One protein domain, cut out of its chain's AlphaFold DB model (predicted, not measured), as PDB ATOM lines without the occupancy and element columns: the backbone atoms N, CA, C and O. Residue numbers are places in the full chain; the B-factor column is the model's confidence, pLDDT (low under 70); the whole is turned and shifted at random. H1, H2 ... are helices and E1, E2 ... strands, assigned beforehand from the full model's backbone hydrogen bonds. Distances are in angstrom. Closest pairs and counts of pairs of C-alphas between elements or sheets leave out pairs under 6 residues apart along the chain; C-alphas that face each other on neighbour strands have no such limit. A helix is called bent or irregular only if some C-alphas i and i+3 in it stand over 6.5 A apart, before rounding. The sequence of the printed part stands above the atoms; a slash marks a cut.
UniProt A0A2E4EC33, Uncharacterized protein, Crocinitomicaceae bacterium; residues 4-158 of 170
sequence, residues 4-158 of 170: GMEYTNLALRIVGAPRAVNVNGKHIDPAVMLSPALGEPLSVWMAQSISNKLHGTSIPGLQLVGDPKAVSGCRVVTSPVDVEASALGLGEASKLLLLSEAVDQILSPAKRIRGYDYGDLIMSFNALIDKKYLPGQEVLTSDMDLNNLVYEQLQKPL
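Overview. This is residues 4 to 158 of the 170 residues of an uncharacterized protein of Crocinitomicaceae bacterium (UniProt A0A2E4EC33). Crossed helices build most of this body: H3 runs through the middle, H5 crosses it on one side together with H1, and the strand hairpin E3-E4 packs on residues 40 to 48 of H3. The helical hairpin H6-H7 closes another side, while H4 and the small hairpin E1-E2 lie at opposite ends of the longest axis. The printed part has 155 residues with seven named helices and four named strands, in the order H1 E1 E2 H2 H3 E3 E4 H4 H5 H6 H7. The two sheets, E1 - E2 and E3 - E4, are antiparallel, and the class is mostly helix. The whole is compact, with a radius of gyration of the C-alphas of 14.7 A and spans of 44 by 33 by 26 A.

Along the chain. H1, residues 4 to 14, begins at C-alpha 4 (-7.044, 20.905, -38.905) and is 15.5 A long. E1 is residues 21 to 23, E2 residues 26 to 28 and H2 residues 30 to 33. H3, residues 40 to 55, is 22.2 A long. E3, residues 62 to 66, and E4, residues 74 to 78, come before H4, residues 82 to 87. H5, residues 92 to 112, begins at (-15.002, 15.283, -47.029) and is 29.9 A long; it is irregular, with C-alphas 106 and 109 7.1 A apart, and has a kink of 41 degrees near residue 106. H6, residues 119 to 132, is 20.1 A long, and H7, residues 144 to 158, is 20.3 A long and ends at (13.444, 20.835, -56.490).

Arrangement. H1 and H5 are the hubs, touching three helices each. They touch at a steep tilt of 65 degrees, closest at the C-alphas of Ala 11 and Ser 100, 4.4 A. H5 touches H3 at a steep tilt of 64 degrees, opposite ways, closest at the C-alphas of Ala 47 and Leu 99, 5.1 A. The closest C-alphas of H3 and E3, Trp 45 and Leu 64, are 6.5 A apart. In the hairpin E3 and E4, N 63 and O 77 are within hydrogen-bond range at 2.8 A; in the hairpin E1 and E2, N 21 and O 28 are at 2.9 A. H6 and H7, a helical hairpin, touch at a shallow tilt of 10 degrees, opposite ways, closest at the C-alphas of Leu 121 and Gln 153, 6.3 A. H3 and H7 are near each other. H2 touches H1, closest at the C-alphas of Asn 9 and Ala 31, 6.5 A; H4 touches no helix. Every O i to N i+4 pair is within hydrogen-bond range in H1, H3, H4 and H6, against 15 of 17 in H5 and 8 of 11 in H7; H2 is too short for such a pair.

Size, cuts and confidence. The C-alphas farthest apart, those of Gly 25 and Ala 87, are 45.4 A apart. The printed part has no cut, and the link from H6 to H7, 11 residues, is long. Mean pLDDT of the printed part is 87.2; residue 60 and residues 80 to 89 are under 70.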
ATOM      1  N   GLY A   4      -8.177  20.845 -37.978       71.75
ATOM      2  CA  GLY A   4      -7.044  20.905 -38.905       71.75
ATOM      3  C   GLY A   4      -5.980  19.839 -38.615       71.75
ATOM      4  O   GLY A   4      -5.562  19.140 -39.532       71.75
ATOM      5  N   MET A   5      -5.624  19.614 -37.348       77.88
ATOM      6  CA  MET A   5      -4.619  18.621 -36.963       77.88
ATOM      7  C   MET A   5      -5.047  17.191 -37.252       77.88
ATOM      8  O   MET A   5      -4.215  16.361 -37.619       77.88
ATOM      9  N   GLU A   6      -6.328  16.881 -37.081       80.94
ATOM     10  CA  GLU A   6      -6.857  15.560 -37.413       80.94
ATOM     11  C   GLU A   6      -6.741  15.299 -38.917       80.94
ATOM     12  O   GLU A   6      -6.187  14.272 -39.319       80.94
ATOM     13  N   TYR A   7      -7.141  16.266 -39.748       79.75
ATOM     14  CA  TYR A   7      -6.981  16.164 -41.196       79.75
ATOM     15  C   TYR A   7      -5.510  16.090 -41.620       79.75
ATOM     16  O   TYR A   7      -5.165  15.265 -42.466       79.75
ATOM     17  N   THR A   8      -4.623  16.881 -41.016       81.00
ATOM     18  CA  THR A   8      -3.186  16.870 -41.334       81.00
ATOM     19  C   THR A   8      -2.536  15.531 -40.979       81.00
ATOM     20  O   THR A   8      -1.752  14.987 -41.759       81.00
ATOM     21  N   ASN A   9      -2.913  14.933 -39.848       85.25
ATOM     22  CA  ASN A   9      -2.446  13.601 -39.465       85.25
ATOM     23  C   ASN A   9      -2.956  12.505 -40.412       85.25
ATOM     24  O   ASN A   9      -2.223  11.561 -40.714       85.25
ATOM     25  N   LEU A  10      -4.197  12.615 -40.891       86.00
ATOM     26  CA  LEU A  10      -4.731  11.704 -41.905       86.00
ATOM     27  C   LEU A  10      -3.997  11.871 -43.243       86.00
ATOM     28  O   LEU A  10      -3.587  10.875 -43.838       86.00
ATOM     29  N   ALA A  11      -3.753  13.111 -43.669       87.56
ATOM     30  CA  ALA A  11      -2.999  13.437 -44.876       87.56
ATOM     31  C   ALA A  11      -1.580  12.845 -44.848       87.56
ATOM     32  O   ALA A  11      -1.159  12.198 -45.807       87.56
ATOM     33  N   LEU A  12      -0.867  12.962 -43.721       88.88
ATOM     34  CA  LEU A  12       0.469  12.379 -43.531       88.88
ATOM     35  C   LEU A  12       0.519  10.863 -43.783       88.88
ATOM     36  O   LEU A  12       1.513  10.356 -44.310       88.88
ATOM     37  N   ARG A  13      -0.551  10.137 -43.433       86.62
ATOM     38  CA  ARG A  13      -0.659   8.689 -43.677       86.62
ATOM     39  C   ARG A  13      -0.851   8.363 -45.156       86.62
ATOM     40  O   ARG A  13      -0.384   7.321 -45.601       86.62
ATOM     41  N   ILE A  14      -1.516   9.242 -45.903       87.38
ATOM     42  CA  ILE A  14      -1.809   9.057 -47.330       87.38
ATOM     43  C   ILE A  14      -0.557   9.301 -48.176       87.38
ATOM     44  O   ILE A  14      -0.241   8.507 -49.058       87.38
ATOM     45  N   VAL A  15       0.188  10.373 -47.897       87.50
ATOM     46  CA  VAL A  15       1.270  10.851 -48.780       87.50
ATOM     47  C   VAL A  15       2.607  10.123 -48.610       87.50
ATOM     48  O   VAL A  15       3.584  10.459 -49.280       87.50
ATOM     49  N   GLY A  16       2.705   9.166 -47.683       81.44
ATOM     50  CA  GLY A  16       3.963   8.484 -47.373       81.44
ATOM     51  C   GLY A  16       5.036   9.454 -46.865       81.44
ATOM     52  O   GLY A  16       6.044   9.696 -47.535       81.44
ATOM     53  N   ALA A  17       4.803  10.055 -45.698       87.56
ATOM     54  CA  ALA A  17       5.734  11.003 -45.093       87.56
ATOM     55  C   ALA A  17       7.104  10.363 -44.755       87.56
ATOM     56  O   ALA A  17       7.166   9.184 -44.388       87.56
ATOM     57  N   PRO A  18       8.218  11.121 -44.842       88.44
ATOM     58  CA  PRO A  18       9.514  10.678 -44.325       88.44
ATOM     59  C   PRO A  18       9.436  10.311 -42.838       88.44
ATOM     60  O   PRO A  18       8.641  10.879 -42.101       88.44
ATOM     61  N   ARG A  19      10.306   9.416 -42.354       89.25
ATOM     62  CA  ARG A  19      10.336   9.054 -40.918       89.25
ATOM     63  C   ARG A  19      10.713  10.221 -40.001       89.25
ATOM     64  O   ARG A  19      10.346  10.218 -38.834       89.25
ATOM     65  N   ALA A  20      11.492  11.166 -40.516       93.25
ATOM     66  CA  ALA A  20      11.913  12.370 -39.819       93.25
ATOM     67  C   ALA A  20      12.195  13.480 -40.837       93.25
ATOM     68  O   ALA A  20      12.564  13.204 -41.983       93.25
ATOM     69  N   VAL A  21      12.051  14.722 -40.393       94.75
ATOM     70  CA  VAL A  21      12.377  15.945 -41.138       94.75
ATOM     71  C   VAL A  21      13.281  16.840 -40.295       94.75
ATOM     72  O   VAL A  21      13.324  16.702 -39.070       94.75
ATOM     73  N   ASN A  22      14.015  17.745 -40.941       95.69
ATOM     74  CA  ASN A  22      14.875  18.698 -40.245       95.69
ATOM     75  C   ASN A  22      14.153  20.029 -40.058       95.69
ATOM     76  O   ASN A  22      13.583  20.562 -41.009       95.69
ATOM     77  N   VAL A  23      14.217  20.570 -38.847       94.31
ATOM     78  CA  VAL A  23      13.795  21.938 -38.536       94.31
ATOM     79  C   VAL A  23      14.858  22.580 -37.653       94.31
ATOM     80  O   VAL A  23      15.096  22.112 -36.537       94.31
ATOM     81  N   ASN A  24      15.496  23.644 -38.137       92.56
ATOM     82  CA  ASN A  24      16.591  24.348 -37.467       92.56
ATOM     83  C   ASN A  24      17.687  23.390 -36.957       92.56
ATOM     84  O   ASN A  24      18.098  23.436 -35.795       92.56
ATOM     85  N   GLY A  25      18.115  22.464 -37.816       92.12
ATOM     86  CA  GLY A  25      19.140  21.457 -37.549       92.12
ATOM     87  C   GLY A  25      18.687  20.290 -36.666       92.12
ATOM     88  O   GLY A  25      19.490  19.401 -36.385       92.12
ATOM     89  N   LYS A  26      17.425  20.261 -36.218       93.69
ATOM     90  CA  LYS A  26      16.887  19.191 -35.365       93.69
ATOM     91  C   LYS A  26      16.044  18.214 -36.170       93.69
ATOM     92  O   LYS A  26      15.171  18.624 -36.927       93.69
ATOM     93  N   HIS A  27      16.262  16.923 -35.938       94.75
ATOM     94  CA  HIS A  27      15.415  15.860 -36.473       94.75
ATOM     95  C   HIS A  27      14.132  15.744 -35.648       94.75
ATOM     96  O   HIS A  27      14.193  15.448 -34.454       94.75
ATOM     97  N   ILE A  28      12.982  15.959 -36.281       94.44
ATOM     98  CA  ILE A  28      11.670  15.819 -35.646       94.44
ATOM     99  C   ILE A  28      10.723  14.979 -36.507       94.44
ATOM    100  O   ILE A  28      10.938  14.799 -37.707       94.44
ATOM    101  N   ASP A  29       9.668  14.465 -35.881       93.25
ATOM    102  CA  ASP A  29       8.578  13.773 -36.568       93.25
ATOM    103  C   ASP A  29       7.799  14.766 -37.467       93.25
ATOM    104  O   ASP A  29       7.502  15.879 -37.012       93.25
ATOM    105  N   PRO A  30       7.446  14.412 -38.719       92.62
ATOM    106  CA  PRO A  30       6.614  15.259 -39.577       92.62
ATOM    107  C   PRO A  30       5.294  15.711 -38.937       92.62
ATOM    108  O   PRO A  30       4.853  16.829 -39.193       92.62
ATOM    109  N   ALA A  31       4.677  14.890 -38.082       91.31
ATOM    110  CA  ALA A  31       3.468  15.267 -37.349       91.31
ATOM    111  C   ALA A  31       3.729  16.397 -36.340       91.31
ATOM    112  O   ALA A  31       2.869  17.246 -36.113       91.31
ATOM    113  N   VAL A  32       4.933  16.451 -35.761       91.69
ATOM    114  CA  VAL A  32       5.357  17.564 -34.897       91.69
ATOM    115  C   VAL A  32       5.654  18.800 -35.742       91.69
ATOM    116  O   VAL A  32       5.228  19.898 -35.383       91.69
ATOM    117  N   MET A  33       6.330  18.634 -36.884       93.25
ATOM    118  CA  MET A  33       6.599  19.727 -37.829       93.25
ATOM    119  C   MET A  33       5.306  20.400 -38.305       93.25
ATOM    120  O   MET A  33       5.244  21.622 -38.373       93.25
ATOM    121  N   LEU A  34       4.267  19.617 -38.592       91.44
ATOM    122  CA  LEU A  34       2.954  20.092 -39.035       91.44
ATOM    123  C   LEU A  34       1.968  20.341 -37.882       91.44
ATOM    124  O   LEU A  34       0.762  20.315 -38.091       91.44
ATOM    125  N   SER A  35       2.464  20.580 -36.668       89.88
ATOM    126  CA  SER A  35       1.623  20.934 -35.517       89.88
ATOM    127  C   SER A  35       1.041  22.359 -35.622       89.88
ATOM    128  O   SER A  35       1.550  23.165 -36.410       89.88
ATOM    129  N   PRO A  36       0.037  22.733 -34.794       86.81
ATOM    130  CA  PRO A  36      -0.598  24.059 -34.843       86.81
ATOM    131  C   PRO A  36       0.357  25.220 -34.589       86.81
ATOM    132  O   PRO A  36       0.178  26.319 -35.107       86.81
ATOM    133  N   ALA A  37       1.384  24.971 -33.778       85.19
ATOM    134  CA  ALA A  37       2.395  25.962 -33.441       85.19
ATOM    135  C   ALA A  37       3.443  26.153 -34.551       85.19
ATOM    136  O   ALA A  37       4.233  27.090 -34.475       85.19
ATOM    137  N   LEU A  38       3.485  25.252 -35.539       88.31
ATOM    138  CA  LEU A  38       4.510  25.206 -36.577       88.31
ATOM    139  C   LEU A  38       3.864  25.203 -37.970       88.31
ATOM    140  O   LEU A  38       3.458  26.253 -38.453       88.31
ATOM    141  N   GLY A  39       3.799  24.048 -38.635       88.19
ATOM    142  CA  GLY A  39       3.465  23.937 -40.054       88.19
ATOM    143  C   GLY A  39       1.996  23.668 -40.395       88.19
ATOM    144  O   GLY A  39       1.677  23.667 -41.584       88.19
ATOM    145  N   GLU A  40       1.093  23.450 -39.426       90.44
ATOM    146  CA  GLU A  40      -0.347  23.287 -39.728       90.44
ATOM    147  C   GLU A  40      -0.889  24.490 -40.529       90.44
ATOM    148  O   GLU A  40      -1.480  24.258 -41.589       90.44
ATOM    149  N   PRO A  41      -0.632  25.758 -40.139       91.56
ATOM    150  CA  PRO A  41      -1.077  26.916 -40.912       91.56
ATOM    151  C   PRO A  41      -0.621  26.919 -42.368       91.56
ATOM    152  O   PRO A  41      -1.410  27.217 -43.263       91.56
ATOM    153  N   LEU A  42       0.634  26.533 -42.611       93.38
ATOM    154  CA  LEU A  42       1.188  26.433 -43.956       93.38
ATOM    155  C   LEU A  42       0.437  25.379 -44.780       93.38
ATOM    156  O   LEU A  42       0.084  25.643 -45.927       93.38
ATOM    157  N   SER A  43       0.154  24.208 -44.197       92.56
ATOM    158  CA  SER A  43      -0.588  23.140 -44.882       92.56
ATOM    159  C   SER A  43      -2.018  23.549 -45.238       92.56
ATOM    160  O   SER A  43      -2.457  23.317 -46.365       92.56
ATOM    161  N   VAL A  44      -2.713  24.235 -44.325       91.69
ATOM    162  CA  VAL A  44      -4.067  24.749 -44.563       91.69
ATOM    163  C   VAL A  44      -4.039  25.828 -45.640       91.69
ATOM    164  O   VAL A  44      -4.776  25.718 -46.616       91.69
ATOM    165  N   TRP A  45      -3.148  26.815 -45.533       93.44
ATOM    166  CA  TRP A  45      -3.018  27.872 -46.538       93.44
ATOM    167  C   TRP A  45      -2.683  27.310 -47.929       93.44
ATOM    168  O   TRP A  45      -3.281  27.720 -48.927       93.44
ATOM    169  N   MET A  46      -1.786  26.321 -48.016       93.44
ATOM    170  CA  MET A  46      -1.473  25.651 -49.283       93.44
ATOM    171  C   MET A  46      -2.680  24.892 -49.843       93.44
ATOM    172  O   MET A  46      -2.958  25.011 -51.036       93.44
ATOM    173  N   ALA A  47      -3.440  24.179 -49.008       92.19
ATOM    174  CA  ALA A  47      -4.661  23.497 -49.435       92.19
ATOM    175  C   ALA A  47      -5.726  24.485 -49.942       92.19
ATOM    176  O   ALA A  47      -6.339  24.255 -50.986       92.19
ATOM    177  N   GLN A  48      -5.903  25.622 -49.259       91.06
ATOM    178  CA  GLN A  48      -6.780  26.701 -49.718       91.06
ATOM    179  C   GLN A  48      -6.299  27.281 -51.058       91.06
ATOM    180  O   GLN A  48      -7.112  27.524 -51.947       91.06
ATOM    181  N   SER A  49      -4.985  27.462 -51.237       92.25
ATOM    182  CA  SER A  49      -4.390  27.955 -52.486       92.25
ATOM    183  C   SER A  49      -4.614  26.987 -53.652       92.25
ATOM    184  O   SER A  49      -5.002  27.416 -54.739       92.25
ATOM    185  N   ILE A  50      -4.440  25.680 -53.432       91.44
ATOM    186  CA  ILE A  50      -4.727  24.640 -54.433       91.44
ATOM    187  C   ILE A  50      -6.216  24.652 -54.793       91.44
ATOM    188  O   ILE A  50      -6.560  24.691 -55.972       91.44
ATOM    189  N   SER A  51      -7.091  24.693 -53.787       89.31
ATOM    190  CA  SER A  51      -8.540  24.766 -53.985       89.31
ATOM    191  C   SER A  51      -8.944  25.972 -54.832       89.31
ATOM    192  O   SER A  51      -9.638  25.815 -55.834       89.31
ATOM    193  N   ASN A  52      -8.450  27.163 -54.483       88.81
ATOM    194  CA  ASN A  52      -8.738  28.391 -55.220       88.81
ATOM    195  C   ASN A  52      -8.247  28.320 -56.672       88.81
ATOM    196  O   ASN A  52      -8.929  28.805 -57.569       88.81
ATOM    197  N   LYS A  53      -7.105  27.675 -56.938       88.62
ATOM    198  CA  LYS A  53      -6.599  27.480 -58.308       88.62
ATOM    199  C   LYS A  53      -7.444  26.502 -59.124       88.62
ATOM    200  O   LYS A  53      -7.599  26.708 -60.322       88.62
ATOM    201  N   LEU A  54      -7.958  25.442 -58.500       87.56
ATOM    202  CA  LEU A  54      -8.741  24.409 -59.185       87.56
ATOM    203  C   LEU A  54     -10.206  24.806 -59.386       87.56
ATOM    204  O   LEU A  54     -10.798  24.474 -60.410       87.56
ATOM    205  N   HIS A  55     -10.789  25.499 -58.412       83.50
ATOM    206  CA  HIS A  55     -12.236  25.695 -58.319       83.50
ATOM    207  C   HIS A  55     -12.656  27.162 -58.205       83.50
ATOM    208  O   HIS A  55     -13.848  27.448 -58.175       83.50
ATOM    209  N   GLY A  56     -11.708  28.099 -58.116       81.69
ATOM    210  CA  GLY A  56     -11.998  29.521 -57.906       81.69
ATOM    211  C   GLY A  56     -12.483  29.865 -56.494       81.69
ATOM    212  O   GLY A  56     -12.725  31.037 -56.223       81.69
ATOM    213  N   THR A  57     -12.610  28.873 -55.607       78.62
ATOM    214  CA  THR A  57     -13.047  29.043 -54.216       78.62
ATOM    215  C   THR A  57     -12.370  28.051 -53.260       78.62
ATOM    216  O   THR A  57     -11.788  27.037 -53.672       78.62
ATOM    217  N   SER A  58     -12.431  28.359 -51.963       78.12
ATOM    218  CA  SER A  58     -11.833  27.595 -50.876       78.12
ATOM    219  C   SER A  58     -12.815  26.540 -50.360       78.12
ATOM    220  O   SER A  58     -13.741  26.827 -49.611       78.12
ATOM    221  N   ILE A  59     -12.593  25.290 -50.756       72.06
ATOM    222  CA  ILE A  59     -13.410  24.113 -50.432       72.06
ATOM    223  C   ILE A  59     -13.035  23.389 -49.121       72.06
ATOM    224  O   ILE A  59     -13.902  22.691 -48.592       72.06
ATOM    225  N   PRO A  60     -11.816  23.506 -48.538       67.75
ATOM    226  CA  PRO A  60     -11.458  22.736 -47.342       67.75
ATOM    227  C   PRO A  60     -12.378  22.927 -46.126       67.75
ATOM    228  O   PRO A  60     -12.291  22.141 -45.187       67.75
ATOM    229  N   GLY A  61     -13.233  23.958 -46.096       76.06
ATOM    230  CA  GLY A  61     -14.041  24.305 -44.917       76.06
ATOM    231  C   GLY A  61     -13.191  24.795 -43.739       76.06
ATOM    232  O   GLY A  61     -13.684  24.964 -42.626       76.06
ATOM    233  N   LEU A  62     -11.904  25.039 -43.986       81.31
ATOM    234  CA  LEU A  62     -10.927  25.571 -43.051       81.31
ATOM    235  C   LEU A  62     -10.428  26.899 -43.602       81.31
ATOM    236  O   LEU A  62     -10.175  27.027 -44.800       81.31
ATOM    237  N   GLN A  63     -10.281  27.870 -42.716       86.25
ATOM    238  CA  GLN A  63      -9.781  29.195 -43.023       86.25
ATOM    239  C   GLN A  63      -8.649  29.535 -42.071       86.25
ATOM    240  O   GLN A  63      -8.725  29.261 -40.871       86.25
ATOM    241  N   LEU A  64      -7.591  30.133 -42.608       90.31
ATOM    242  CA  LEU A  64      -6.514  30.664 -41.800       90.31
ATOM    243  C   LEU A  64      -6.789  32.133 -41.481       90.31
ATOM    244  O   LEU A  64      -7.014  32.937 -42.385       90.31
ATOM    245  N   VAL A  65      -6.765  32.481 -40.197       91.25
ATOM    246  CA  VAL A  65      -6.920  33.867 -39.740       91.25
ATOM    247  C   VAL A  65      -5.728  34.286 -38.894       91.25
ATOM    248  O   VAL A  65      -5.180  33.471 -38.147       91.25
ATOM    249  N   GLY A  66      -5.342  35.558 -38.989       91.19
ATOM    250  CA  GLY A  66      -4.300  36.142 -38.149       91.19
ATOM    251  C   GLY A  66      -4.661  36.050 -36.664       91.19
ATOM    252  O   GLY A  66      -5.809  36.268 -36.270       91.19
ATOM    253  N   ASP A  67      -3.690  35.710 -35.828       91.25
ATOM    254  CA  ASP A  67      -3.822  35.685 -34.374       91.25
ATOM    255  C   ASP A  67      -2.448  35.915 -33.721       91.25
ATOM    256  O   ASP A  67      -1.681  34.964 -33.565       91.25
ATOM    257  N   PRO A  68      -2.139  37.145 -33.273       85.31
ATOM    258  CA  PRO A  68      -0.833  37.465 -32.698       85.31
ATOM    259  C   PRO A  68      -0.602  36.823 -31.323       85.31
ATOM    260  O   PRO A  68       0.474  36.967 -30.747       85.31
ATOM    261  N   LYS A  69      -1.612  36.163 -30.734       87.00
ATOM    262  CA  LYS A  69      -1.445  35.397 -29.489       87.00
ATOM    263  C   LYS A  69      -0.959  33.972 -29.751       87.00
ATOM    264  O   LYS A  69      -0.486  33.320 -28.821       87.00
ATOM    265  N   ALA A  70      -1.104  33.476 -30.978       85.81
ATOM    266  CA  ALA A  70      -0.622  32.165 -31.374       85.81
ATOM    267  C   ALA A  70       0.873  32.222 -31.714       85.81
ATOM    268  O   ALA A  70       1.357  33.191 -32.286       85.81
ATOM    269  N   VAL A  71       1.609  31.147 -31.412       84.88
ATOM    270  CA  VAL A  71       3.048  31.036 -31.734       84.88
ATOM    271  C   VAL A  71       3.308  31.123 -33.243       84.88
ATOM    272  O   VAL A  71       4.354  31.601 -33.668       84.88
ATOM    273  N   SER A  72       2.358  30.661 -34.051       83.44
ATOM    274  CA  SER A  72       2.412  30.708 -35.510       83.44
ATOM    275  C   SER A  72       1.907  32.025 -36.109       83.44
ATOM    276  O   SER A  72       1.860  32.154 -37.331       83.44
ATOM    277  N   GLY A  73       1.475  32.981 -35.279       86.38
ATOM    278  CA  GLY A  73       0.872  34.236 -35.735       86.38
ATOM    279  C   GLY A  73      -0.523  34.091 -36.341       86.38
ATOM    280  O   GLY A  73      -1.120  35.053 -36.828       86.38
ATOM    281  N   CYS A  74      -1.068  32.875 -36.342       90.38
ATOM    282  CA  CYS A  74      -2.356  32.553 -36.930       90.38
ATOM    283  C   CYS A  74      -3.013  31.355 -36.258       90.38
ATOM    284  O   CYS A  74      -2.395  30.575 -35.535       90.38
ATOM    285  N   ARG A  75      -4.305  31.194 -36.532       88.94
ATOM    286  CA  ARG A  75      -5.075  30.025 -36.118       88.94
ATOM    287  C   ARG A  75      -5.967  29.548 -37.249       88.94
ATOM    288  O   ARG A  75      -6.465  30.340 -38.050       88.94
ATOM    289  N   VAL A  76      -6.202  28.246 -37.273       88.12
ATOM    290  CA  VAL A  76      -7.157  27.621 -38.184       88.12
ATOM    291  C   VAL A  76      -8.553  27.728 -37.576       88.12
ATOM    292  O   VAL A  76      -8.769  27.368 -36.417       88.12
ATOM    293  N   VAL A  77      -9.506  28.221 -38.358       86.88
ATOM    294  CA  VAL A  77     -10.925  28.281 -37.999       86.88
ATOM    295  C   VAL A  77     -11.753  27.520 -39.019       86.88
ATOM    296  O   VAL A  77     -11.376  27.397 -40.180       86.88
ATOM    297  N   THR A  78     -12.891  26.993 -38.589       81.06
ATOM    298  CA  THR A  78     -13.875  26.416 -39.504       81.06
ATOM    299  C   THR A  78     -14.583  27.543 -40.241       81.06
ATOM    300  O   THR A  78     -15.169  28.423 -39.606       81.06
ATOM    301  N   SER A  79     -14.524  27.517 -41.568       72.00
ATOM    302  CA  SER A  79     -15.273  28.455 -42.393       72.00
ATOM    303  C   SER A  79     -16.747  28.035 -42.419       72.00
ATOM    304  O   SER A  79     -17.025  26.853 -42.622       72.00
ATOM    305  N   PRO A  80     -17.707  28.962 -42.258       59.31
ATOM    306  CA  PRO A  80     -19.132  28.653 -42.392       59.31
ATOM    307  C   PRO A  80     -19.549  28.300 -43.836       59.31
ATOM    308  O   PRO A  80     -20.710  27.978 -44.081       59.31
ATOM    309  N   VAL A  81     -18.625  28.346 -44.803       54.31
ATOM    310  CA  VAL A  81     -18.872  28.142 -46.240       54.31
ATOM    311  C   VAL A  81     -18.855  26.650 -46.617       54.31
ATOM    312  O   VAL A  81     -18.138  26.220 -47.513       54.31
ATOM    313  N   ASP A  82     -19.677  25.829 -45.960       55.88
ATOM    314  CA  ASP A  82     -19.980  24.469 -46.458       55.88
ATOM    315  C   ASP A  82     -20.970  24.494 -47.645       55.88
ATOM    316  O   ASP A  82     -21.173  23.491 -48.333       55.88
ATOM    317  N   VAL A  83     -21.564  25.660 -47.929       53.75
ATOM    318  CA  VAL A  83     -22.563  25.848 -48.995       53.75
ATOM    319  C   VAL A  83     -21.947  25.677 -50.390       53.75
ATOM    320  O   VAL A  83     -22.550  25.044 -51.255       53.75
ATOM    321  N   GLU A  84     -20.731  26.181 -50.616       58.28
ATOM    322  CA  GLU A  84     -20.088  26.128 -51.938       58.28
ATOM    323  C   GLU A  84     -19.497  24.748 -52.257       58.28
ATOM    324  O   GLU A  84     -19.625  24.266 -53.382       58.28
ATOM    325  N   ALA A  85     -18.926  24.061 -51.262       59.69
ATOM    326  CA  ALA A  85     -18.458  22.683 -51.422       59.69
ATOM    327  C   ALA A  85     -19.621  21.730 -51.761       59.69
ATOM    328  O   ALA A  85     -19.494  20.882 -52.647       59.69
ATOM    329  N   SER A  86     -20.776  21.921 -51.111       61.19
ATOM    330  CA  SER A  86     -22.001  21.171 -51.400       61.19
ATOM    331  C   SER A  86     -22.541  21.454 -52.807       61.19
ATOM    332  O   SER A  86     -22.922  20.514 -53.503       61.19
ATOM    333  N   ALA A  87     -22.494  22.710 -53.269       62.09
ATOM    334  CA  ALA A  87     -22.888  23.085 -54.630       62.09
ATOM    335  C   ALA A  87     -21.997  22.447 -55.714       62.09
ATOM    336  O   ALA A  87     -22.475  22.130 -56.802       62.09
ATOM    337  N   LEU A  88     -20.717  22.215 -55.406       66.12
ATOM    338  CA  LEU A  88     -19.769  21.517 -56.281       66.12
ATOM    339  C   LEU A  88     -19.850  19.982 -56.171       66.12
ATOM    340  O   LEU A  88     -19.136  19.283 -56.891       66.12
ATOM    341  N   GLY A  89     -20.688  19.441 -55.279       65.62
ATOM    342  CA  GLY A  89     -20.787  18.000 -55.022       65.62
ATOM    343  C   GLY A  89     -19.533  17.397 -54.376       65.62
ATOM    344  O   GLY A  89     -19.310  16.190 -54.472       65.62
ATOM    345  N   LEU A  90     -18.693  18.221 -53.743       71.94
ATOM    346  CA  LEU A  90     -17.424  17.802 -53.153       71.94
ATOM    347  C   LEU A  90     -17.617  17.440 -51.677       71.94
ATOM    348  O   LEU A  90     -17.993  18.276 -50.856       71.94
ATOM    349  N   GLY A  91     -17.355  16.176 -51.343       75.06
ATOM    350  CA  GLY A  91     -17.451  15.656 -49.977       75.06
ATOM    351  C   GLY A  91     -16.158  15.801 -49.166       75.06
ATOM    352  O   GLY A  91     -15.141  16.309 -49.641       75.06
ATOM    353  N   GLU A  92     -16.165  15.277 -47.937       79.44
ATOM    354  CA  GLU A  92     -15.002  15.283 -47.029       79.44
ATOM    355  C   GLU A  92     -13.747  14.634 -47.629       79.44
ATOM    356  O   GLU A  92     -12.631  15.084 -47.371       79.44
ATOM    357  N   ALA A  93     -13.914  13.616 -48.478       83.38
ATOM    358  CA  ALA A  93     -12.800  12.974 -49.170       83.38
ATOM    359  C   ALA A  93     -12.027  13.964 -50.058       83.38
ATOM    360  O   ALA A  93     -10.799  13.949 -50.069       83.38
ATOM    361  N   SER A  94     -12.721  14.869 -50.753       83.69
ATOM    362  CA  SER A  94     -12.089  15.905 -51.576       83.69
ATOM    363  C   SER A  94     -11.302  16.895 -50.717       83.69
ATOM    364  O   SER A  94     -10.183  17.258 -51.075       83.69
ATOM    365  N   LYS A  95     -11.840  17.274 -49.548       84.94
ATOM    366  CA  LYS A  95     -11.143  18.132 -48.573       84.94
ATOM    367  C   LYS A  95      -9.844  17.471 -48.094       84.94
ATOM    368  O   LYS A  95      -8.789  18.105 -48.097       84.94
ATOM    369  N   LEU A  96      -9.901  16.178 -47.762       87.25
ATOM    370  CA  LEU A  96      -8.729  15.400 -47.355       87.25
ATOM    371  C   LEU A  96      -7.703  15.248 -48.488       87.25
ATOM    372  O   LEU A  96      -6.505  15.316 -48.223       87.25
ATOM    373  N   LEU A  97      -8.139  15.073 -49.738       89.88
ATOM    374  CA  LEU A  97      -7.240  14.998 -50.894       89.88
ATOM    375  C   LEU A  97      -6.510  16.321 -51.143       89.88
ATOM    376  O   LEU A  97      -5.306  16.301 -51.371       89.88
ATOM    377  N   LEU A  98      -7.202  17.460 -51.035       90.44
ATOM    378  CA  LEU A  98      -6.577  18.783 -51.154       90.44
ATOM    379  C   LEU A  98      -5.500  18.995 -50.086       90.44
ATOM    380  O   LEU A  98      -4.410  19.478 -50.389       90.44
ATOM    381  N   LEU A  99      -5.786  18.605 -48.842       90.94
ATOM    382  CA  LEU A  99      -4.803  18.703 -47.769       90.94
ATOM    383  C   LEU A  99      -3.658  17.698 -47.944       90.94
ATOM    384  O   LEU A  99      -2.509  18.037 -47.685       90.94
ATOM    385  N   SER A 100      -3.949  16.486 -48.419       93.06
ATOM    386  CA  SER A 100      -2.927  15.486 -48.743       93.06
ATOM    387  C   SER A 100      -1.977  16.018 -49.808       93.06
ATOM    388  O   SER A 100      -0.770  16.002 -49.606       93.06
ATOM    389  N   GLU A 101      -2.499  16.593 -50.887       93.38
ATOM    390  CA  GLU A 101      -1.676  17.225 -51.918       93.38
ATOM    391  C   GLU A 101      -0.820  18.369 -51.344       93.38
ATOM    392  O   GLU A 101       0.381  18.440 -51.603       93.38
ATOM    393  N   ALA A 102      -1.395  19.230 -50.499       93.94
ATOM    394  CA  ALA A 102      -0.645  20.300 -49.843       93.94
ATOM    395  C   ALA A 102       0.508  19.758 -48.979       93.94
ATOM    396  O   ALA A 102       1.643  20.232 -49.075       93.94
ATOM    397  N   VAL A 103       0.238  18.741 -48.158       94.50
ATOM    398  CA  VAL A 103       1.242  18.096 -47.306       94.50
ATOM    399  C   VAL A 103       2.313  17.398 -48.148       94.50
ATOM    400  O   VAL A 103       3.494  17.483 -47.811       94.50
ATOM    401  N   ASP A 104       1.950  16.759 -49.262       94.44
ATOM    402  CA  ASP A 104       2.927  16.140 -50.158       94.44
ATOM    403  C   ASP A 104       3.860  17.176 -50.795       94.44
ATOM    404  O   ASP A 104       5.080  16.984 -50.822       94.44
ATOM    405  N   GLN A 105       3.321  18.317 -51.233       93.88
ATOM    406  CA  GLN A 105       4.127  19.418 -51.763       93.88
ATOM    407  C   GLN A 105       5.080  19.992 -50.709       93.88
ATOM    408  O   GLN A 105       6.247  20.245 -51.019       93.88
ATOM    409  N   ILE A 106       4.629  20.137 -49.459       95.25
ATOM    410  CA  ILE A 106       5.481  20.576 -48.344       95.25
ATOM    411  C   ILE A 106       6.594  19.558 -48.085       95.25
ATOM    412  O   ILE A 106       7.748  19.937 -47.911       95.25
ATOM    413  N   LEU A 107       6.290  18.259 -48.079       94.19
ATOM    414  CA  LEU A 107       7.266  17.212 -47.755       94.19
ATOM    415  C   LEU A 107       8.176  16.820 -48.931       94.19
ATOM    416  O   LEU A 107       9.204  16.167 -48.729       94.19
ATOM    417  N   SER A 108       7.834  17.222 -50.154       93.12
ATOM    418  CA  SER A 108       8.564  16.872 -51.377       93.12
ATOM    419  C   SER A 108      10.063  17.213 -51.343       93.12
ATOM    420  O   SER A 108      10.856  16.361 -51.760       93.12
ATOM    421  N   PRO A 109      10.505  18.380 -50.831       92.56
ATOM    422  CA  PRO A 109      11.927  18.680 -50.674       92.56
ATOM    423  C   PRO A 109      12.666  17.673 -49.798       92.56
ATOM    424  O   PRO A 109      13.681  17.145 -50.237       92.56
ATOM    425  N   ALA A 110      12.144  17.308 -48.624       91.56
ATOM    426  CA  ALA A 110      12.796  16.323 -47.757       91.56
ATOM    427  C   ALA A 110      12.854  14.912 -48.363       91.56
ATOM    428  O   ALA A 110      13.769  14.146 -48.062       91.56
ATOM    429  N   LYS A 111      11.913  14.568 -49.254       90.25
ATOM    430  CA  LYS A 111      11.935  13.297 -49.997       90.25
ATOM    431  C   LYS A 111      13.037  13.245 -51.064       90.25
ATOM    432  O   LYS A 111      13.447  12.154 -51.450       90.25
ATOM    433  N   ARG A 112      13.496  14.396 -51.573       89.19
ATOM    434  CA  ARG A 112      14.378  14.488 -52.756       89.19
ATOM    435  C   ARG A 112      15.742  15.118 -52.476       89.19
ATOM    436  O   ARG A 112      16.702  14.833 -53.184       89.19
ATOM    437  N   ILE A 113      15.844  15.960 -51.453       90.38
ATOM    438  CA  ILE A 113      17.033  16.731 -51.097       90.38
ATOM    439  C   ILE A 113      17.484  16.291 -49.707       90.38
ATOM    440  O   ILE A 113      16.786  16.469 -48.708       90.38
ATOM    441  N   ARG A 114      18.685  15.713 -49.636       86.81
ATOM    442  CA  ARG A 114      19.250  15.248 -48.369       86.81
ATOM    443  C   ARG A 114      19.494  16.434 -47.439       86.81
ATOM    444  O   ARG A 114      20.221  17.355 -47.792       86.81
ATOM    445  N   GLY A 115      18.947  16.346 -46.231       89.06
ATOM    446  CA  GLY A 115      19.182  17.336 -45.185       89.06
ATOM    447  C   GLY A 115      18.418  18.646 -45.365       89.06
ATOM    448  O   GLY A 115      18.765  19.604 -44.684       89.06
ATOM    449  N   TYR A 116      17.410  18.694 -46.245       94.38
ATOM    450  CA  TYR A 116      16.540  19.864 -46.384       94.38
ATOM    451  C   TYR A 116      15.937  20.258 -45.030       94.38
ATOM    452  O   TYR A 116      15.398  19.400 -44.327       94.38
ATOM    453  N   ASP A 117      16.039  21.542 -44.689       94.88
ATOM    454  CA  ASP A 117      15.627  22.097 -43.404       94.88
ATOM    455  C   ASP A 117      14.449  23.062 -43.579       94.88
ATOM    456  O   ASP A 117      14.511  23.992 -44.380       94.88
ATOM    457  N   TYR A 118      13.369  22.831 -42.830       95.50
ATOM    458  CA  TYR A 118      12.134  23.617 -42.899       95.50
ATOM    459  C   TYR A 118      12.124  24.848 -41.983       95.50
ATOM    460  O   TYR A 118      11.136  25.582 -41.975       95.50
ATOM    461  N   GLY A 119      13.182  25.076 -41.202       93.75
ATOM    462  CA  GLY A 119      13.278  26.171 -40.239       93.75
ATOM    463  C   GLY A 119      12.983  27.535 -40.858       93.75
ATOM    464  O   GLY A 119      12.058  28.221 -40.420       93.75
ATOM    465  N   ASP A 120      13.693  27.870 -41.936       93.50
ATOM    466  CA  ASP A 120      13.523  29.142 -42.643       93.50
ATOM    467  C   ASP A 120      12.116  29.296 -43.229       93.50
ATOM    468  O   ASP A 120      11.534  30.378 -43.146       93.50
ATOM    469  N   LEU A 121      11.541  28.222 -43.786       95.06
ATOM    470  CA  LEU A 121      10.187  28.242 -44.341       95.06
ATOM    471  C   LEU A 121       9.146  28.551 -43.260       95.06
ATOM    472  O   LEU A 121       8.347  29.468 -43.433       95.06
ATOM    473  N   ILE A 122       9.158  27.798 -42.157       94.12
ATOM    474  CA  ILE A 122       8.160  27.929 -41.087       94.12
ATOM    475  C   ILE A 122       8.299  29.291 -40.403       94.12
ATOM    476  O   ILE A 122       7.312  30.004 -40.233       94.12
ATOM    477  N   MET A 123       9.525  29.689 -40.052       92.44
ATOM    478  CA  MET A 123       9.764  30.965 -39.375       92.44
ATOM    479  C   MET A 123       9.411  32.161 -40.264       92.44
ATOM    480  O   MET A 123       8.775  33.099 -39.789       92.44
ATOM    481  N   SER A 124       9.774  32.122 -41.552       94.50
ATOM    482  CA  SER A 124       9.446  33.206 -42.486       94.50
ATOM    483  C   SER A 124       7.950  33.289 -42.761       94.50
ATOM    484  O   SER A 124       7.416  34.390 -42.863       94.50
ATOM    485  N   PHE A 125       7.261  32.149 -42.859       94.44
ATOM    486  CA  PHE A 125       5.813  32.116 -43.061       94.44
ATOM    487  C   PHE A 125       5.085  32.783 -41.891       94.44
ATOM    488  O   PHE A 125       4.302  33.708 -42.104       94.44
ATOM    489  N   ASN A 126       5.419  32.392 -40.658       91.31
ATOM    490  CA  ASN A 126       4.824  32.967 -39.450       91.31
ATOM    491  C   ASN A 126       5.124  34.471 -39.341       91.31
ATOM    492  O   ASN A 126       4.217  35.271 -39.129       91.31
ATOM    493  N   ALA A 127       6.375  34.877 -39.588       91.81
ATOM    494  CA  ALA A 127       6.776  36.283 -39.535       91.81
ATOM    495  C   ALA A 127       6.066  37.157 -40.587       91.81
ATOM    496  O   ALA A 127       5.748  38.317 -40.318       91.81
ATOM    497  N   LEU A 128       5.812  36.623 -41.789       93.38
ATOM    498  CA  LEU A 128       5.041  37.327 -42.816       93.38
ATOM    499  C   LEU A 128       3.586  37.514 -42.393       93.38
ATOM    500  O   LEU A 128       3.029  38.593 -42.613       93.38
ATOM    501  N   ILE A 129       2.990  36.497 -41.767       91.50
ATOM    502  CA  ILE A 129       1.619  36.589 -41.275       91.50
ATOM    503  C   ILE A 129       1.513  37.639 -40.169       91.50
ATOM    504  O   ILE A 129       0.723  38.571 -40.313       91.50
ATOM    505  N   ASP A 130       2.357  37.545 -39.140       89.38
ATOM    506  CA  ASP A 130       2.375  38.472 -37.998       89.38
ATOM    507  C   ASP A 130       2.530  39.934 -38.425       89.38
ATOM    508  O   ASP A 130       1.953  40.845 -37.830       89.38
ATOM    509  N   LYS A 131       3.320  40.177 -39.474       91.00
ATOM    510  CA  LYS A 131       3.573  41.525 -39.980       91.00
ATOM    511  C   LYS A 131       2.390  42.106 -40.759       91.00
ATOM    512  O   LYS A 131       2.249  43.329 -40.807       91.00
ATOM    513  N   LYS A 132       1.607  41.268 -41.440       92.06
ATOM    514  CA  LYS A 132       0.687  41.707 -42.502       92.06
ATOM    515  C   LYS A 132      -0.787  41.553 -42.150       92.06
ATOM    516  O   LYS A 132      -1.596  42.337 -42.642       92.06
ATOM    517  N   TYR A 133      -1.133  40.574 -41.322       92.94
ATOM    518  CA  TYR A 133      -2.518  40.230 -41.024       92.94
ATOM    519  C   TYR A 133      -2.888  40.632 -39.602       92.94
ATOM    520  O   TYR A 133      -2.223  40.279 -38.632       92.94
ATOM    521  N   LEU A 134      -3.985  41.374 -39.484       91.50
ATOM    522  CA  LEU A 134      -4.546  41.762 -38.197       91.50
ATOM    523  C   LEU A 134      -5.247  40.573 -37.512       91.50
ATOM    524  O   LEU A 134      -5.628  39.603 -38.173       91.50
ATOM    525  N   PRO A 135      -5.480  40.646 -36.188       91.31
ATOM    526  CA  PRO A 135      -6.218  39.611 -35.472       91.31
ATOM    527  C   PRO A 135      -7.598  39.362 -36.096       91.31
ATOM    528  O   PRO A 135      -8.395  40.286 -36.248       91.31
ATOM    529  N   GLY A 136      -7.888  38.108 -36.438       88.25
ATOM    530  CA  GLY A 136      -9.136  37.683 -37.071       88.25
ATOM    531  C   GLY A 136      -9.235  37.970 -38.572       88.25
ATOM    532  O   GLY A 136     -10.206  37.540 -39.188       88.25
ATOM    533  N   GLN A 137      -8.254  38.651 -39.171       91.81
ATOM    534  CA  GLN A 137      -8.217  38.880 -40.612       91.81
ATOM    535  C   GLN A 137      -7.876  37.580 -41.345       91.81
ATOM    536  O   GLN A 137      -6.937  36.882 -40.966       91.81
ATOM    537  N   GLU A 138      -8.615  37.277 -42.410       90.75
ATOM    538  CA  GLU A 138      -8.324  36.143 -43.286       90.75
ATOM    539  C   GLU A 138      -6.960  36.294 -43.968       90.75
ATOM    540  O   GLU A 138      -6.654  37.339 -44.549       90.75
ATOM    541  N   VAL A 139      -6.175  35.217 -43.934       92.06
ATOM    542  CA  VAL A 139      -4.920  35.102 -44.676       92.06
ATOM    543  C   VAL A 139      -5.223  34.729 -46.123       92.06
ATOM    544  O   VAL A 139      -5.701  33.632 -46.413       92.06
ATOM    545  N   LEU A 140      -4.937  35.640 -47.053       91.56
ATOM    546  CA  LEU A 140      -5.332  35.488 -48.451       91.56
ATOM    547  C   LEU A 140      -4.393  34.534 -49.203       91.56
ATOM    548  O   LEU A 140      -3.168  34.600 -49.090       91.56
ATOM    549  N   THR A 141      -4.950  33.680 -50.063       90.69
ATOM    550  CA  THR A 141      -4.148  32.794 -50.932       90.69
ATOM    551  C   THR A 141      -3.529  33.531 -52.122       90.69
ATOM    552  O   THR A 141      -2.611  33.021 -52.761       90.69
ATOM    553  N   SER A 142      -4.037  34.723 -52.441       90.00
ATOM    554  CA  SER A 142      -3.493  35.625 -53.464       90.00
ATOM    555  C   SER A 142      -2.307  36.454 -52.962       90.00
ATOM    556  O   SER A 142      -1.737  37.230 -53.727       90.00
ATOM    557  N   ASP A 143      -1.909  36.292 -51.697       92.50
ATOM    558  CA  ASP A 143      -0.783  37.014 -51.122       92.50
ATOM    559  C   ASP A 143       0.525  36.676 -51.850       92.50
ATOM    560  O   ASP A 143       1.023  35.547 -51.800       92.50
ATOM    561  N   MET A 144       1.088  37.666 -52.539       92.31
ATOM    562  CA  MET A 144       2.319  37.502 -53.304       92.31
ATOM    563  C   MET A 144       3.527  37.146 -52.436       92.31
ATOM    564  O   MET A 144       4.360  36.364 -52.883       92.31
ATOM    565  N   ASP A 145       3.632  37.676 -51.217       94.19
ATOM    566  CA  ASP A 145       4.796  37.439 -50.355       94.19
ATOM    567  C   ASP A 145       4.825  35.976 -49.895       94.19
ATOM    568  O   ASP A 145       5.864  35.316 -49.961       94.19
ATOM    569  N   LEU A 146       3.659  35.438 -49.521       93.44
ATOM    570  CA  LEU A 146       3.501  34.028 -49.150       93.44
ATOM    571  C   LEU A 146       3.711  33.095 -50.351       93.44
ATOM    572  O   LEU A 146       4.409  32.086 -50.238       93.44
ATOM    573  N   ASN A 147       3.163  33.442 -51.520       93.12
ATOM    574  CA  ASN A 147       3.379  32.670 -52.748       93.12
ATOM    575  C   ASN A 147       4.861  32.639 -53.155       93.12
ATOM    576  O   ASN A 147       5.377  31.576 -53.506       93.12
ATOM    577  N   ASN A 148       5.558  33.775 -53.066       94.44
ATOM    578  CA  ASN A 148       6.989  33.863 -53.353       94.44
ATOM    579  C   ASN A 148       7.813  33.042 -52.357       94.44
ATOM    580  O   ASN A 148       8.713  32.318 -52.779       94.44
ATOM    581  N   LEU A 149       7.486  33.100 -51.060       95.12
ATOM    582  CA  LEU A 149       8.144  32.282 -50.040       95.12
ATOM    583  C   LEU A 149       8.019  30.787 -50.363       95.12
ATOM    584  O   LEU A 149       9.022  30.075 -50.386       95.12
ATOM    585  N   VAL A 150       6.802  30.316 -50.655       93.31
ATOM    586  CA  VAL A 150       6.553  28.910 -51.001       93.31
ATOM    587  C   VAL A 150       7.287  28.504 -52.277       93.31
ATOM    588  O   VAL A 150       7.898  27.436 -52.317       93.31
ATOM    589  N   TYR A 151       7.289  29.349 -53.307       92.12
ATOM    590  CA  TYR A 151       8.045  29.079 -54.527       92.12
ATOM    591  C   TYR A 151       9.550  28.946 -54.254       92.12
ATOM    592  O   TYR A 151      10.168  27.951 -54.644       92.12
ATOM    593  N   GLU A 152      10.140  29.922 -53.562       93.69
ATOM    594  CA  GLU A 152      11.579  29.975 -53.289       93.69
ATOM    595  C   GLU A 152      12.049  28.822 -52.396       93.69
ATOM    596  O   GLU A 152      13.120  28.266 -52.639       93.69
ATOM    597  N   GLN A 153      11.245  28.438 -51.402       93.56
ATOM    598  CA  GLN A 153      11.634  27.437 -50.412       93.56
ATOM    599  C   GLN A 153      11.239  26.012 -50.802       93.56
ATOM    600  O   GLN A 153      12.013  25.092 -50.552       93.56
ATOM    601  N   LEU A 154      10.080  25.789 -51.428       91.44
ATOM    602  CA  LEU A 154       9.603  24.434 -51.741       91.44
ATOM    603  C   LEU A 154       9.849  24.038 -53.201       91.44
ATOM    604  O   LEU A 154      10.294  22.923 -53.468       91.44
ATOM    605  N   GLN A 155       9.598  24.928 -54.166       88.38
ATOM    606  CA  GLN A 155       9.603  24.557 -55.591       88.38
ATOM    607  C   GLN A 155      10.973  24.746 -56.252       88.38
ATOM    608  O   GLN A 155      11.487  23.846 -56.920       88.38
ATOM    609  N   LYS A 156      11.607  25.900 -56.046       88.38
ATOM    610  CA  LYS A 156      12.900  26.243 -56.653       88.38
ATOM    611  C   LYS A 156      14.031  25.266 -56.298       88.38
ATOM    612  O   LYS A 156      14.808  24.944 -57.203       88.38
ATOM    613  N   PRO A 157      14.154  24.740 -55.060       87.44
ATOM    614  CA  PRO A 157      15.197  23.765 -54.739       87.44
ATOM    615  C   PRO A 157      15.016  22.452 -55.501       87.44
ATOM    616  O   PRO A 157      15.996  21.863 -55.957       87.44
ATOM    617  N   LEU A 158      13.765  22.029 -55.711       85.25
ATOM    618  CA  LEU A 158      13.444  20.835 -56.490       85.25
ATOM    619  C   LEU A 158      13.845  21.006 -57.958       85.25
ATOM    620  O   LEU A 158      14.474  20.110 -58.513       85.25
TER     621      LEU A 158